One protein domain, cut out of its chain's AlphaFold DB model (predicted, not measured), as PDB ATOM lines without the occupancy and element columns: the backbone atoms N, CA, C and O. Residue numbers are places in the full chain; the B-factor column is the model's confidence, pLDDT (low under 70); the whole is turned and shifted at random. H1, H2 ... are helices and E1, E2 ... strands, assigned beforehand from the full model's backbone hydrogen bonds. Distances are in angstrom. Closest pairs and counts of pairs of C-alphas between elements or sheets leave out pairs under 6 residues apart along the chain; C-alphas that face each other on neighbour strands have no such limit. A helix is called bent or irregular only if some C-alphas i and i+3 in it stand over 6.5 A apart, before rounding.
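Overview. This is residues 367 to 483 of the 690 residues of the protein "CxxxxCH/CxxCH domain-containing protein" of Nitrospiraceae bacterium (UniProt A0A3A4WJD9). With little regular structure, this is an elongated body wound mostly from loops, with a tiny strand hairpin, E1 and E2, near its middle and short helix H2 at one end. Short helices H1 and H3 sit near each other, away from H2. The 117 printed residues hold H1, H2, E1, E2, H3 in that order, the strands antiparallel; the class is mixed, with 24 residues in named elements. It is compact, radius of gyration of the C-alphas 14.7 A, spanning 48 by 30 by 26 A.

Arrangement. Look first at H1, residues 382 to 387, close but not clearly touching H3, residues 471 to 474; their closest C-alphas, Gly 384 and Leu 472, are 7.3 A apart. H2, residues 406 to 413, is apart from both. E1, residues 438 to 440, and E2, residues 445 to 447, form a hairpin; N 438 and O 447 are within hydrogen-bond range at 2.9 A. Every O i to N i+4 pair is within range in H1 and H2; H3 is too short for one.

Along the chain. Find C-alpha 382 at (234.966, 41.751, -70.063), where H1 begins its 8.9 A; H2 measures 10.4 A, E1 6.6 A, E2 6.5 A. H3 is only just irregular, its C-alphas 471 and 474 being 6.7 A apart, and it ends at C-alpha 474 at (246.687, 36.819, -58.085).

Size, cuts and confidence. The farthest C-alphas, Arg 413 and Pro 483, are 48.8 A apart. The printed part has no cut; E1 to E2 is a tight link, the others long. Residues 415 to 420 and 474 have pLDDT under 70.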
ATOM      1  N   GLY A 367     225.866  47.019 -73.810       84.50
ATOM      2  CA  GLY A 367     227.160  47.588 -74.192       84.50
ATOM      3  C   GLY A 367     227.895  46.742 -75.244       84.50
ATOM      4  O   GLY A 367     227.577  45.572 -75.460       84.50
ATOM      5  N   ASN A 368     228.899  47.330 -75.899       82.75
ATOM      6  CA  ASN A 368     229.853  46.597 -76.737       82.75
ATOM      7  C   ASN A 368     231.296  46.938 -76.307       82.75
ATOM      8  O   ASN A 368     231.831  47.929 -76.806       82.75
ATOM      9  N   PRO A 369     231.911  46.160 -75.395       87.31
ATOM     10  CA  PRO A 369     231.353  44.981 -74.721       87.31
ATOM     11  C   PRO A 369     230.284  45.336 -73.666       87.31
ATOM     12  O   PRO A 369     230.162  46.503 -73.290       87.31
ATOM     13  N   PRO A 370     229.488  44.359 -73.192       88.12
ATOM     14  CA  PRO A 370     228.524  44.569 -72.114       88.12
ATOM     15  C   PRO A 370     229.157  45.165 -70.844       88.12
ATOM     16  O   PRO A 370     230.249  44.762 -70.449       88.12
ATOM     17  N   ASP A 371     228.451  46.080 -70.178       88.56
ATOM     18  CA  ASP A 371     228.930  46.847 -69.013       88.56
ATOM     19  C   ASP A 371     227.996  46.771 -67.782       88.56
ATOM     20  O   ASP A 371     228.282  47.358 -66.739       88.56
ATOM     21  N   GLY A 372     226.896  46.015 -67.866       89.38
ATOM     22  CA  GLY A 372     225.905  45.879 -66.792       89.38
ATOM     23  C   GLY A 372     226.000  44.585 -65.970       89.38
ATOM     24  O   GLY A 372     226.966  43.827 -66.035       89.38
ATOM     25  N   THR A 373     224.953  44.305 -65.189       87.88
ATOM     26  CA  THR A 373     224.833  43.100 -64.339       87.88
ATOM     27  C   THR A 373     223.610  42.236 -64.661       87.88
ATOM     28  O   THR A 373     223.410  41.197 -64.033       87.88
ATOM     29  N   VAL A 374     222.784  42.640 -65.631       85.00
ATOM     30  CA  VAL A 374     221.486  42.017 -65.935       85.00
ATOM     31  C   VAL A 374     221.384  41.740 -67.428       85.00
ATOM     32  O   VAL A 374     221.701  42.599 -68.245       85.00
ATOM     33  N   TYR A 375     220.909  40.546 -67.795       81.75
ATOM     34  CA  TYR A 375     220.724  40.156 -69.195       81.75
ATOM     35  C   TYR A 375     219.830  41.166 -69.951       81.75
ATOM     36  O   TYR A 375     218.778  41.549 -69.432       81.75
ATOM     37  N   PRO A 376     220.188  41.576 -71.185       81.69
ATOM     38  CA  PRO A 376     221.305  41.092 -72.010       81.69
ATOM     39  C   PRO A 376     222.655  41.795 -71.775       81.69
ATOM     40  O   PRO A 376     223.630  41.460 -72.438       81.69
ATOM     41  N   ASN A 377     222.736  42.747 -70.844       86.31
ATOM     42  CA  ASN A 377     223.923  43.554 -70.585       86.31
ATOM     43  C   ASN A 377     224.670  43.072 -69.330       86.31
ATOM     44  O   ASN A 377     224.499  43.638 -68.252       86.31
ATOM     45  N   ILE A 378     225.467  42.006 -69.452       87.50
ATOM     46  CA  ILE A 378     226.243  41.451 -68.332       87.50
ATOM     47  C   ILE A 378     227.747  41.520 -68.622       87.50
ATOM     48  O   ILE A 378     228.244  40.813 -69.496       87.50
ATOM     49  N   ALA A 379     228.469  42.335 -67.854       90.25
ATOM     50  CA  ALA A 379     229.892  42.604 -68.035       90.25
ATOM     51  C   ALA A 379     230.789  41.422 -67.660       90.25
ATOM     52  O   ALA A 379     231.628  41.012 -68.458       90.25
ATOM     53  N   PHE A 380     230.615  40.863 -66.457       91.19
ATOM     54  CA  PHE A 380     231.484  39.817 -65.901       91.19
ATOM     55  C   PHE A 380     232.983  40.090 -66.159       91.19
ATOM     56  O   PHE A 380     233.477  41.127 -65.729       91.19
ATOM     57  N   ALA A 381     233.708  39.186 -66.829       91.06
ATOM     58  CA  ALA A 381     235.147  39.294 -67.066       91.06
ATOM     59  C   ALA A 381     235.544  40.160 -68.281       91.06
ATOM     60  O   ALA A 381     236.736  40.226 -68.593       91.06
ATOM     61  N   HIS A 382     234.612  40.840 -68.964       91.31
ATOM     62  CA  HIS A 382     234.966  41.751 -70.063       91.31
ATOM     63  C   HIS A 382     235.974  42.845 -69.650       91.31
ATOM     64  O   HIS A 382     236.955  43.010 -70.376       91.31
ATOM     65  N   PRO A 383     235.834  43.542 -68.500       89.00
ATOM     66  CA  PRO A 383     236.816  44.546 -68.074       89.00
ATOM     67  C   PRO A 383     238.228  43.971 -67.921       89.00
ATOM     68  O   PRO A 383     239.187  44.573 -68.382       89.00
ATOM     69  N   GLY A 384     238.353  42.753 -67.379       87.12
ATOM     70  CA  GLY A 384     239.655  42.097 -67.230       87.12
ATOM     71  C   GLY A 384     240.331  41.771 -68.567       87.12
ATOM     72  O   GLY A 384     241.551  41.838 -68.663       87.12
ATOM     73  N   HIS A 385     239.560  41.457 -69.612       89.44
ATOM     74  CA  HIS A 385     240.111  41.283 -70.961       89.44
ATOM     75  C   HIS A 385     240.589  42.615 -71.550       89.44
ATOM     76  O   HIS A 385     241.659  42.657 -72.154       89.44
ATOM     77  N   ILE A 386     239.855  43.710 -71.324       86.81
ATOM     78  CA  ILE A 386     240.266  45.056 -71.749       86.81
ATOM     79  C   ILE A 386     241.578  45.465 -71.061       86.81
ATOM     80  O   ILE A 386     242.502  45.907 -71.741       86.81
ATOM     81  N   ASP A 387     241.695  45.247 -69.748       84.50
ATOM     82  CA  ASP A 387     242.899  45.573 -68.968       84.50
ATOM     83  C   ASP A 387     244.150  44.813 -69.451       84.50
ATOM     84  O   ASP A 387     245.274  45.298 -69.319       84.50
ATOM     85  N   LEU A 388     243.963  43.628 -70.044       86.38
ATOM     86  CA  LEU A 388     245.021  42.806 -70.643       86.38
ATOM     87  C   LEU A 388     245.267  43.096 -72.134       86.38
ATOM     88  O   LEU A 388     245.974  42.332 -72.794       86.38
ATOM     89  N   ASN A 389     244.685  44.171 -72.677       88.69
ATOM     90  CA  ASN A 389     244.730  44.518 -74.101       88.69
ATOM     91  C   ASN A 389     244.185  43.405 -75.017       88.69
ATOM     92  O   ASN A 389     244.639  43.200 -76.142       88.69
ATOM     93  N   VAL A 390     243.182  42.680 -74.530       87.69
ATOM     94  CA  VAL A 390     242.361  41.754 -75.313       87.69
ATOM     95  C   VAL A 390     241.074  42.485 -75.709       87.69
ATOM     96  O   VAL A 390     239.964  42.118 -75.324       87.69
ATOM     97  N   SER A 391     241.241  43.588 -76.440       81.25
ATOM     98  CA  SER A 391     240.165  44.403 -77.006       81.25
ATOM     99  C   SER A 391     239.949  44.072 -78.488       81.25
ATOM    100  O   SER A 391     240.818  43.511 -79.150       81.25
ATOM    101  N   ASP A 392     238.759  44.378 -79.009       79.25
ATOM    102  CA  ASP A 392     238.412  44.296 -80.440       79.25
ATOM    103  C   ASP A 392     238.496  42.909 -81.115       79.25
ATOM    104  O   ASP A 392     238.398  42.801 -82.336       79.25
ATOM    105  N   ILE A 393     238.559  41.825 -80.334       85.25
ATOM    106  CA  ILE A 393     238.475  40.437 -80.825       85.25
ATOM    107  C   ILE A 393     237.178  39.727 -80.408       85.25
ATOM    108  O   ILE A 393     237.157  38.519 -80.193       85.25
ATOM    109  N   CYS A 394     236.064  40.459 -80.304       86.75
ATOM    110  CA  CYS A 394     234.775  39.918 -79.843       86.75
ATOM    111  C   CYS A 394     234.359  38.648 -80.606       86.75
ATOM    112  O   CYS A 394     233.805  37.721 -80.018       86.75
ATOM    113  N   GLY A 395     234.668  38.584 -81.907       88.75
ATOM    114  CA  GLY A 395     234.386  37.436 -82.772       88.75
ATOM    115  C   GLY A 395     235.132  36.151 -82.400       88.75
ATOM    116  O   GLY A 395     234.723  35.084 -82.835       88.75
ATOM    117  N   GLU A 396     236.168  36.215 -81.563       90.94
ATOM    118  CA  GLU A 396     236.894  35.029 -81.100       90.94
ATOM    119  C   GLU A 396     236.179  34.295 -79.958       90.94
ATOM    120  O   GLU A 396     236.406  33.101 -79.767       90.94
ATOM    121  N   CYS A 397     235.268  34.968 -79.252       90.31
ATOM    122  CA  CYS A 397     234.391  34.363 -78.240       90.31
ATOM    123  C   CYS A 397     232.915  34.354 -78.666       90.31
ATOM    124  O   CYS A 397     232.133  33.546 -78.174       90.31
ATOM    125  N   HIS A 398     232.526  35.244 -79.579       89.94
ATOM    126  CA  HIS A 398     231.159  35.431 -80.066       89.94
ATOM    127  C   HIS A 398     231.083  35.252 -81.590       89.94
ATOM    128  O   HIS A 398     230.430  36.027 -82.298       89.94
ATOM    129  N   ASN A 399     231.783  34.243 -82.111       91.00
ATOM    130  CA  ASN A 399     231.865  33.968 -83.540       91.00
ATOM    131  C   ASN A 399     230.466  33.758 -84.133       91.00
ATOM    132  O   ASN A 399     229.708  32.901 -83.682       91.00
ATOM    133  N   GLY A 400     230.108  34.552 -85.141       84.94
ATOM    134  CA  GLY A 400     228.790  34.478 -85.773       84.94
ATOM    135  C   GLY A 400     227.617  35.008 -84.933       84.94
ATOM    136  O   GLY A 400     226.479  34.841 -85.363       84.94
ATOM    137  N   LEU A 401     227.863  35.679 -83.796       83.31
ATOM    138  CA  LEU A 401     226.824  36.245 -82.907       83.31
ATOM    139  C   LEU A 401     226.688  37.776 -82.985       83.31
ATOM    140  O   LEU A 401     225.959  38.382 -82.199       83.31
ATOM    141  N   GLY A 402     227.396  38.422 -83.913       79.81
ATOM    142  CA  GLY A 402     227.343  39.875 -84.090       79.81
ATOM    143  C   GLY A 402     225.943  40.382 -84.465       79.81
ATOM    144  O   GLY A 402     225.132  39.647 -85.024       79.81
ATOM    145  N   SER A 403     225.671  41.666 -84.223       74.88
ATOM    146  CA  SER A 403     224.343  42.296 -84.387       74.88
ATOM    147  C   SER A 403     223.723  42.196 -85.789       74.88
ATOM    148  O   SER A 403     222.512  42.327 -85.937       74.88
ATOM    149  N   VAL A 404     224.529  41.935 -86.822       72.88
ATOM    150  CA  VAL A 404     224.084  41.768 -88.221       72.88
ATOM    151  C   VAL A 404     223.818  40.310 -88.615       72.88
ATOM    152  O   VAL A 404     223.551  40.022 -89.783       72.88
ATOM    153  N   THR A 405     223.939  39.375 -87.674       76.88
ATOM    154  CA  THR A 405     223.812  37.939 -87.939       76.88
ATOM    155  C   THR A 405     222.383  37.453 -87.727       76.88
ATOM    156  O   THR A 405     221.640  37.963 -86.885       76.88
ATOM    157  N   LEU A 406     222.000  36.421 -88.486       74.06
ATOM    158  CA  LEU A 406     220.718  35.743 -88.299       74.06
ATOM    159  C   LEU A 406     220.598  35.170 -86.880       74.06
ATOM    160  O   LEU A 406     219.517  35.213 -86.301       74.06
ATOM    161  N   ASP A 407     221.697  34.672 -86.310       77.50
ATOM    162  CA  ASP A 407     221.676  34.062 -84.981       77.50
ATOM    163  C   ASP A 407     221.399  35.100 -83.884       77.50
ATOM    164  O   ASP A 407     220.506  34.900 -83.061       77.50
ATOM    165  N   HIS A 408     222.053  36.270 -83.932       80.25
ATOM    166  CA  HIS A 408     221.729  37.388 -83.035       80.25
ATOM    167  C   HIS A 408     220.244  37.761 -83.113       80.25
ATOM    168  O   HIS A 408     219.569  37.888 -82.090       80.25
ATOM    169  N   PHE A 409     219.716  37.879 -84.332       77.44
ATOM    170  CA  PHE A 409     218.311  38.186 -84.558       77.44
ATOM    171  C   PHE A 409     217.366  37.125 -83.960       77.44
ATOM    172  O   PHE A 409     216.421  37.471 -83.248       77.44
ATOM    173  N   LEU A 410     217.610  35.834 -84.213       76.06
ATOM    174  CA  LEU A 410     216.765  34.746 -83.712       76.06
ATOM    175  C   LEU A 410     216.773  34.676 -82.178       76.06
ATOM    176  O   LEU A 410     215.723  34.451 -81.570       76.06
ATOM    177  N   ARG A 411     217.928  34.924 -81.552       77.25
ATOM    178  CA  ARG A 411     218.084  34.984 -80.090       77.25
ATOM    179  C   ARG A 411     217.333  36.167 -79.489       77.25
ATOM    180  O   ARG A 411     216.554  35.976 -78.558       77.25
ATOM    181  N   ALA A 412     217.499  37.360 -80.064       76.69
ATOM    182  CA  ALA A 412     216.782  38.561 -79.640       76.69
ATOM    183  C   ALA A 412     215.259  38.389 -79.779       76.69
ATOM    184  O   ALA A 412     214.512  38.716 -78.857       76.69
ATOM    185  N   ARG A 413     214.798  37.794 -80.891       74.00
ATOM    186  CA  ARG A 413     213.378  37.502 -81.146       74.00
ATOM    187  C   ARG A 413     212.768  36.594 -80.081       74.00
ATOM    188  O   ARG A 413     211.636  36.817 -79.666       74.00
ATOM    189  N   ASN A 414     213.500  35.568 -79.656       72.75
ATOM    190  CA  ASN A 414     213.004  34.605 -78.675       72.75
ATOM    191  C   ASN A 414     212.927  35.186 -77.246       72.75
ATOM    192  O   ASN A 414     212.389  34.510 -76.377       72.75
ATOM    193  N   ASN A 415     213.444  36.407 -77.021       65.88
ATOM    194  CA  ASN A 415     213.328  37.241 -75.816       65.88
ATOM    195  C   ASN A 415     213.058  36.470 -74.510       65.88
ATOM    196  O   ASN A 415     212.010  36.603 -73.874       65.88
ATOM    197  N   THR A 416     214.024  35.654 -74.103       60.97
ATOM    198  CA  THR A 416     213.992  34.970 -72.812       60.97
ATOM    199  C   THR A 416     214.622  35.864 -71.750       60.97
ATOM    200  O   THR A 416     215.725  36.366 -71.941       60.97
ATOM    201  N   ALA A 417     213.971  36.023 -70.596       58.75
ATOM    202  CA  ALA A 417     214.492  36.780 -69.448       58.75
ATOM    203  C   ALA A 417     215.705  36.118 -68.742       58.75
ATOM    204  O   ALA A 417     216.039  36.477 -67.617       58.75
ATOM    205  N   GLY A 418     216.352  35.138 -69.380       61.06
ATOM    206  CA  GLY A 418     217.469  34.361 -68.844       61.06
ATOM    207  C   GLY A 418     218.611  34.231 -69.852       61.06
ATOM    208  O   GLY A 418     218.432  34.502 -71.041       61.06
ATOM    209  N   VAL A 419     219.783  33.816 -69.356       63.38
ATOM    210  CA  VAL A 419     220.990  33.575 -70.162       63.38
ATOM    211  C   VAL A 419     220.656  32.599 -71.294       63.38
ATOM    212  O   VAL A 419     220.191  31.488 -71.046       63.38
ATOM    213  N   GLN A 420     220.852  33.035 -72.538       67.50
ATOM    214  CA  GLN A 420     220.655  32.197 -73.721       67.50
ATOM    215  C   GLN A 420     221.742  31.121 -73.792       67.50
ATOM    216  O   GLN A 420     222.919  31.422 -73.585       67.50
ATOM    217  N   THR A 421     221.356  29.894 -74.144       73.62
ATOM    218  CA  THR A 421     222.317  28.827 -74.438       73.62
ATOM    219  C   THR A 421     223.139  29.178 -75.670       73.62
ATOM    220  O   THR A 421     222.632  29.783 -76.608       73.62
ATOM    221  N   GLY A 422     224.411  28.817 -75.711       79.44
ATOM    222  CA  GLY A 422     225.338  29.109 -76.803       79.44
ATOM    223  C   GLY A 422     225.793  30.566 -76.862       79.44
ATOM    224  O   GLY A 422     225.990  31.087 -77.957       79.44
ATOM    225  N   ALA A 423     225.918  31.248 -75.717       79.75
ATOM    226  CA  ALA A 423     226.402  32.633 -75.657       79.75
ATOM    227  C   ALA A 423     227.880  32.778 -76.071       79.75
ATOM    228  O   ALA A 423     228.306  33.870 -76.450       79.75
ATOM    229  N   VAL A 424     228.646  31.684 -76.011       89.69
ATOM    230  CA  VAL A 424     230.051  31.618 -76.420       89.69
ATOM    231  C   VAL A 424     230.175  30.666 -77.606       89.69
ATOM    232  O   VAL A 424     229.837  29.488 -77.513       89.69
ATOM    233  N   LEU A 425     230.681  31.189 -78.719       90.44
ATOM    234  CA  LEU A 425     231.041  30.451 -79.923       90.44
ATOM    235  C   LEU A 425     232.470  30.839 -80.284       90.44
ATOM    236  O   LEU A 425     232.742  31.969 -80.688       90.44
ATOM    237  N   PHE A 426     233.392  29.901 -80.100       92.69
ATOM    238  CA  PHE A 426     234.813  30.164 -80.272       92.69
ATOM    239  C   PHE A 426     235.200  30.358 -81.745       92.69
ATOM    240  O   PHE A 426     234.769  29.614 -82.631       92.69
ATOM    241  N   GLY A 427     236.028  31.371 -81.994       92.31
ATOM    242  CA  GLY A 427     236.662  31.637 -83.281       92.31
ATOM    243  C   GLY A 427     237.953  30.838 -83.477       92.31
ATOM    244  O   GLY A 427     238.356  30.027 -82.635       92.31
ATOM    245  N   ALA A 428     238.597  31.034 -84.625       91.88
ATOM    246  CA  ALA A 428     239.770  30.256 -85.015       91.88
ATOM    247  C   ALA A 428     241.012  30.592 -84.174       91.88
ATOM    248  O   ALA A 428     241.816  29.704 -83.895       91.88
ATOM    249  N   PHE A 429     241.164  31.842 -83.721       88.56
ATOM    250  CA  PHE A 429     242.333  32.262 -82.947       88.56
ATOM    251  C   PHE A 429     242.433  31.499 -81.626       88.56
ATOM    252  O   PHE A 429     243.515  31.067 -81.227       88.56
ATOM    253  N   THR A 430     241.296  31.245 -80.977       90.81
ATOM    254  CA  THR A 430     241.258  30.511 -79.703       90.81
ATOM    255  C   THR A 430     241.703  29.050 -79.812       90.81
ATOM    256  O   THR A 430     242.038  28.454 -78.791       90.81
ATOM    257  N   GLN A 431     241.757  28.488 -81.024       91.56
ATOM    258  CA  GLN A 431     242.199  27.118 -81.318       91.56
ATOM    259  C   GLN A 431     243.706  27.026 -81.620       91.56
ATOM    260  O   GLN A 431     244.232  25.938 -81.875       91.56
ATOM    261  N   THR A 432     244.423  28.155 -81.601       89.44
ATOM    262  CA  THR A 432     245.868  28.205 -81.860       89.44
ATOM    263  C   THR A 432     246.624  27.223 -80.961       89.44
ATOM    264  O   THR A 432     246.329  27.078 -79.776       89.44
ATOM    265  N   GLY A 433     247.603  26.518 -81.532       85.00
ATOM    266  CA  GLY A 433     248.312  25.437 -80.839       85.00
ATOM    267  C   GLY A 433     247.587  24.087 -80.865       85.00
ATOM    268  O   GLY A 433     247.995  23.175 -80.151       85.00
ATOM    269  N   GLY A 434     246.535  23.939 -81.681       88.06
ATOM    270  CA  GLY A 434     245.803  22.677 -81.843       88.06
ATOM    271  C   GLY A 434     244.917  22.331 -80.647       88.06
ATOM    272  O   GLY A 434     244.611  21.161 -80.420       88.06
ATOM    273  N   VAL A 435     244.540  23.339 -79.859       92.31
ATOM    274  CA  VAL A 435     243.663  23.168 -78.703       92.31
ATOM    275  C   VAL A 435     242.198  23.161 -79.132       92.31
ATOM    276  O   VAL A 435     241.842  23.657 -80.199       92.31
ATOM    277  N   SER A 436     241.343  22.597 -78.283       93.44
ATOM    278  CA  SER A 436     239.894  22.552 -78.483       93.44
ATOM    279  C   SER A 436     239.223  23.362 -77.373       93.44
ATOM    280  O   SER A 436     238.965  22.795 -76.305       93.44
ATOM    281  N   PRO A 437     238.962  24.660 -77.605       95.38
ATOM    282  CA  PRO A 437     238.278  25.549 -76.676       95.38
ATOM    283  C   PRO A 437     236.923  24.994 -76.258       95.38
ATOM    284  O   PRO A 437     236.149  24.532 -77.097       95.38
ATOM    285  N   ALA A 438     236.612  25.077 -74.970       93.06
ATOM    286  CA  ALA A 438     235.308  24.698 -74.452       93.06
ATOM    287  C   ALA A 438     234.834  25.670 -73.370       93.06
ATOM    288  O   ALA A 438     235.613  26.133 -72.532       93.06
ATOM    289  N   TYR A 439     233.534  25.955 -73.396       93.44
ATOM    290  CA  TYR A 439     232.838  26.773 -72.415       93.44
ATOM    291  C   TYR A 439     231.684  25.967 -71.825       93.44
ATOM    292  O   TYR A 439     230.813  25.494 -72.554       93.44
ATOM    293  N   ASN A 440     231.690  25.781 -70.507       91.88
ATOM    294  CA  ASN A 440     230.603  25.120 -69.800       91.88
ATOM    295  C   ASN A 440     229.618  26.171 -69.286       91.88
ATOM    296  O   ASN A 440     229.903  26.871 -68.322       91.88
ATOM    297  N   GLU A 441     228.440  26.246 -69.898       87.31
ATOM    298  CA  GLU A 441     227.409  27.236 -69.559       87.31
ATOM    299  C   GLU A 441     226.827  27.075 -68.152       87.31
ATOM    300  O   GLU A 441     226.407  28.056 -67.548       87.31
ATOM    301  N   SER A 442     226.820  25.856 -67.606       88.50
ATOM    302  CA  SER A 442     226.268  25.601 -66.268       88.50
ATOM    303  C   SER A 442     227.196  26.068 -65.147       88.50
ATOM    304  O   SER A 442     226.731  26.490 -64.092       88.50
ATOM    305  N   THR A 443     228.509  26.017 -65.379       91.50
ATOM    306  CA  THR A 443     229.537  26.431 -64.410       91.50
ATOM    307  C   THR A 443     230.215  27.746 -64.790       91.50
ATOM    308  O   THR A 443     231.042  28.247 -64.033       91.50
ATOM    309  N   LEU A 444     229.880  28.297 -65.961       91.06
ATOM    310  CA  LEU A 444     230.527  29.434 -66.615       91.06
ATOM    311  C   LEU A 444     232.042  29.246 -66.815       91.06
ATOM    312  O   LEU A 444     232.782  30.227 -66.868       91.06
ATOM    313  N   GLN A 445     232.525  28.005 -66.889       92.81
ATOM    314  CA  GLN A 445     233.956  27.709 -66.917       92.81
ATOM    315  C   GLN A 445     234.511  27.678 -68.343       92.81
ATOM    316  O   GLN A 445     233.982  26.980 -69.207       92.81
ATOM    317  N   CYS A 446     235.626  28.374 -68.560       92.88
ATOM    318  CA  CYS A 446     236.411  28.315 -69.790       92.88
ATOM    319  C   CYS A 446     237.530  27.279 -69.639       92.88
ATOM    320  O   CYS A 446     238.241  27.270 -68.635       92.88
ATOM    321  N   THR A 447     237.719  26.418 -70.638       93.25
ATOM    322  CA  THR A 447     238.766  25.386 -70.624       93.25
ATOM    323  C   THR A 447     239.408  25.224 -71.994       93.25
ATOM    324  O   THR A 447     238.755  25.394 -73.023       93.25
ATOM    325  N   ASN A 448     240.691  24.853 -71.991       92.06
ATOM    326  CA  ASN A 448     241.443  24.425 -73.173       92.06
ATOM    327  C   ASN A 448     241.399  25.418 -74.351       92.06
ATOM    328  O   ASN A 448     241.388  25.012 -75.511       92.06
ATOM    329  N   THR A 449     241.363  26.717 -74.053       91.50
ATOM    330  CA  THR A 449     241.512  27.772 -75.063       91.50
ATOM    331  C   THR A 449     242.982  28.178 -75.179       91.50
ATOM    332  O   THR A 449     243.771  27.915 -74.267       91.50
ATOM    333  N   TYR A 450     243.359  28.850 -76.271       89.38
ATOM    334  CA  TYR A 450     244.713  29.388 -76.443       89.38
ATOM    335  C   TYR A 450     245.135  30.321 -75.292       89.38
ATOM    336  O   TYR A 450     246.293  30.295 -74.878       89.38
ATOM    337  N   CYS A 451     244.201  31.096 -74.732       86.62
ATOM    338  CA  CYS A 451     244.464  32.034 -73.635       86.62
ATOM    339  C   CYS A 451     244.187  31.447 -72.238       86.62
ATOM    340  O   CYS A 451     244.684  31.966 -71.251       86.62
ATOM    341  N   HIS A 452     243.387  30.388 -72.119       90.38
ATOM    342  CA  HIS A 452     243.006  29.769 -70.847       90.38
ATOM    343  C   HIS A 452     243.054  28.245 -70.990       90.38
ATOM    344  O   HIS A 452     242.034  27.565 -71.153       90.38
ATOM    345  N   GLY A 453     244.273  27.705 -70.981       88.38
ATOM    346  CA  GLY A 453     244.490  26.291 -71.244       88.38
ATOM    347  C   GLY A 453     245.942  25.847 -71.108       88.38
ATOM    348  O   GLY A 453     246.767  26.485 -70.457       88.38
ATOM    349  N   ALA A 454     246.250  24.697 -71.705       84.31
ATOM    350  CA  ALA A 454     247.560  24.056 -71.599       84.31
ATOM    351  C   ALA A 454     248.710  24.871 -72.222       84.31
ATOM    352  O   ALA A 454     249.857  24.688 -71.819       84.31
ATOM    353  N   THR A 455     248.399  25.786 -73.140       85.81
ATOM    354  CA  THR A 455     249.327  26.723 -73.799       85.81
ATOM    355  C   THR A 455     250.060  27.637 -72.818       85.81
ATOM    356  O   THR A 455     251.189  28.042 -73.087       85.81
ATOM    357  N   LEU A 456     249.469  27.927 -71.656       87.75
ATOM    358  CA  LEU A 456     250.074  28.781 -70.641       87.75
ATOM    359  C   LEU A 456     250.803  27.963 -69.566       87.75
ATOM    360  O   LEU A 456     250.303  27.703 -68.468       87.75
ATOM    361  N   ALA A 457     252.006  27.499 -69.889       88.06
ATOM    362  CA  ALA A 457     252.809  26.696 -68.969       88.06
ATOM    363  C   ALA A 457     253.114  27.444 -67.654       88.06
ATOM    364  O   ALA A 457     253.437  28.630 -67.657       88.06
ATOM    365  N   GLY A 458     253.045  26.736 -66.521       87.19
ATOM    366  CA  GLY A 458     253.402  27.264 -65.197       87.19
ATOM    367  C   GLY A 458     252.348  28.132 -64.494       87.19
ATOM    368  O   GLY A 458     252.589  28.523 -63.358       87.19
ATOM    369  N   GLY A 459     251.200  28.415 -65.120       89.44
ATOM    370  CA  GLY A 459     250.114  29.178 -64.492       89.44
ATOM    371  C   GLY A 459     249.324  28.399 -63.439       89.44
ATOM    372  O   GLY A 459     249.057  27.205 -63.611       89.44
ATOM    373  N   ALA A 460     248.912  29.094 -62.377       89.12
ATOM    374  CA  ALA A 460     248.170  28.519 -61.254       89.12
ATOM    375  C   ALA A 460     246.675  28.278 -61.545       89.12
ATOM    376  O   ALA A 460     246.091  27.345 -60.997       89.12
ATOM    377  N   ASN A 461     246.043  29.083 -62.406       89.69
ATOM    378  CA  ASN A 461     244.634  28.932 -62.772       89.69
ATOM    379  C   ASN A 461     244.417  29.168 -64.271       89.69
ATOM    380  O   ASN A 461     244.220  30.292 -64.728       89.69
ATOM    381  N   LYS A 462     244.392  28.073 -65.032       91.00
ATOM    382  CA  LYS A 462     244.265  28.060 -66.500       91.00
ATOM    383  C   LYS A 462     242.862  27.680 -66.973       91.00
ATOM    384  O   LYS A 462     242.669  27.347 -68.137       91.00
ATOM    385  N   SER A 463     241.889  27.640 -66.067       91.75
ATOM    386  CA  SER A 463     240.503  27.275 -66.377       91.75
ATOM    387  C   SER A 463     239.534  28.130 -65.557       91.75
ATOM    388  O   SER A 463     238.871  27.613 -64.650       91.75
ATOM    389  N   PRO A 464     239.507  29.451 -65.827       93.00
ATOM    390  CA  PRO A 464     238.749  30.412 -65.044       93.00
ATOM    391  C   PRO A 464     237.241  30.252 -65.208       93.00
ATOM    392  O   PRO A 464     236.741  29.744 -66.215       93.00
ATOM    393  N   ILE A 465     236.520  30.765 -64.215       92.62
ATOM    394  CA  ILE A 465     235.074  30.960 -64.268       92.62
ATOM    395  C   ILE A 465     234.814  32.379 -64.781       92.62
ATOM    396  O   ILE A 465     235.359  33.340 -64.246       92.62
ATOM    397  N   TRP A 466     233.961  32.529 -65.792       91.38
ATOM    398  CA  TRP A 466     233.683  33.809 -66.452       91.38
ATOM    399  C   TRP A 466     233.174  34.893 -65.493       91.38
ATOM    400  O   TRP A 466     233.505  36.064 -65.643       91.38
ATOM    401  N   SER A 467     232.399  34.518 -64.474       90.75
ATOM    402  CA  SER A 467     231.888  35.445 -63.458       90.75
ATOM    403  C   SER A 467     232.891  35.766 -62.340       90.75
ATOM    404  O   SER A 467     232.528  36.441 -61.376       90.75
ATOM    405  N   GLN A 468     234.128  35.265 -62.408       88.88
ATOM    406  CA  GLN A 468     235.141  35.482 -61.379       88.88
ATOM    407  C   GLN A 468     235.754  36.885 -61.496       88.88
ATOM    408  O   GLN A 468     236.642  37.133 -62.306       88.88
ATOM    409  N   THR A 469     235.324  37.804 -60.634       80.75
ATOM    410  CA  THR A 469     235.750  39.215 -60.670       80.75
ATOM    411  C   THR A 469     237.152  39.473 -60.111       80.75
ATOM    412  O   THR A 469     237.740  40.510 -60.395       80.75
ATOM    413  N   ASN A 470     237.719  38.540 -59.342       81.31
ATOM    414  CA  ASN A 470     239.044  38.663 -58.721       81.31
ATOM    415  C   ASN A 470     240.131  37.821 -59.414       81.31
ATOM    416  O   ASN A 470     241.161  37.527 -58.810       81.31
ATOM    417  N   TYR A 471     239.907  37.391 -60.659       83.81
ATOM    418  CA  TYR A 471     240.831  36.496 -61.365       83.81
ATOM    419  C   TYR A 471     242.245  37.091 -61.499       83.81
ATOM    420  O   TYR A 471     243.227  36.409 -61.226       83.81
ATOM    421  N   LEU A 472     242.352  38.386 -61.818       77.75
ATOM    422  CA  LEU A 472     243.637  39.082 -61.973       77.75
ATOM    423  C   LEU A 472     244.300  39.474 -60.644       77.75
ATOM    424  O   LEU A 472     245.462  39.876 -60.627       77.75
ATOM    425  N   SER A 473     243.609  39.325 -59.511       74.69
ATOM    426  CA  SER A 473     244.135  39.714 -58.196       74.69
ATOM    427  C   SER A 473     245.329  38.863 -57.741       74.69
ATOM    428  O   SER A 473     246.065  39.280 -56.852       74.69
ATOM    429  N   ALA A 474     245.541  37.690 -58.347       68.75
ATOM    430  CA  ALA A 474     246.687  36.819 -58.085       68.75
ATOM    431  C   ALA A 474     247.927  37.145 -58.957       68.75
ATOM    432  O   ALA A 474     248.954  36.473 -58.845       68.75
ATOM    433  N   GLY A 475     247.864  38.194 -59.790       81.50
ATOM    434  CA  GLY A 475     248.979  38.677 -60.611       81.50
ATOM    435  C   GLY A 475     249.327  37.767 -61.798       81.50
ATOM    436  O   GLY A 475     248.578  36.852 -62.148       81.50
ATOM    437  N   CYS A 476     250.484  38.012 -62.423       83.56
ATOM    438  CA  CYS A 476     250.927  37.361 -63.669       83.56
ATOM    439  C   CYS A 476     250.962  35.819 -63.584       83.56
ATOM    440  O   CYS A 476     250.625  35.132 -64.550       83.56
ATOM    441  N   GLY A 477     251.306  35.282 -62.404       86.06
ATOM    442  CA  GLY A 477     251.396  33.841 -62.114       86.06
ATOM    443  C   GLY A 477     250.078  33.067 -62.243       86.06
ATOM    444  O   GLY A 477     250.065  31.834 -62.240       86.06
ATOM    445  N   THR A 478     248.954  33.774 -62.359       88.88
ATOM    446  CA  THR A 478     247.634  33.172 -62.566       88.88
ATOM    447  C   THR A 478     247.581  32.428 -63.897       88.88
ATOM    448  O   THR A 478     247.138  31.280 -63.952       88.88
ATOM    449  N   CYS A 479     248.075  33.076 -64.952       87.81
ATOM    450  CA  CYS A 479     247.920  32.632 -66.330       87.81
ATOM    451  C   CYS A 479     249.124  31.803 -66.774       87.81
ATOM    452  O   CYS A 479     248.948  30.667 -67.198       87.81
ATOM    453  N   HIS A 480     250.338  32.333 -66.622       89.62
ATOM    454  CA  HIS A 480     251.587  31.684 -67.026       89.62
ATOM    455  C   HIS A 480     252.606  31.692 -65.883       89.62
ATOM    456  O   HIS A 480     252.438  32.389 -64.888       89.62
ATOM    457  N   GLY A 481     253.679  30.911 -66.024       87.50
ATOM    458  CA  GLY A 481     254.766  30.884 -65.050       87.50
ATOM    459  C   GLY A 481     255.334  32.280 -64.797       87.50
ATOM    460  O   GLY A 481     255.452  33.095 -65.717       87.50
ATOM    461  N   PHE A 482     255.692  32.543 -63.545       85.25
ATOM    462  CA  PHE A 482     256.248  33.814 -63.101       85.25
ATOM    463  C   PHE A 482     257.524  33.562 -62.266       85.25
ATOM    464  O   PHE A 482     257.422  33.361 -61.054       85.25
ATOM    465  N   PRO A 483     258.724  33.524 -62.889       84.06
ATOM    466  CA  PRO A 483     258.991  33.724 -64.321       84.06
ATOM    467  C   PRO A 483     258.611  32.506 -65.193       84.06
ATOM    468  O   PRO A 483     258.456  31.397 -64.673       84.06
TER     469      PRO A 483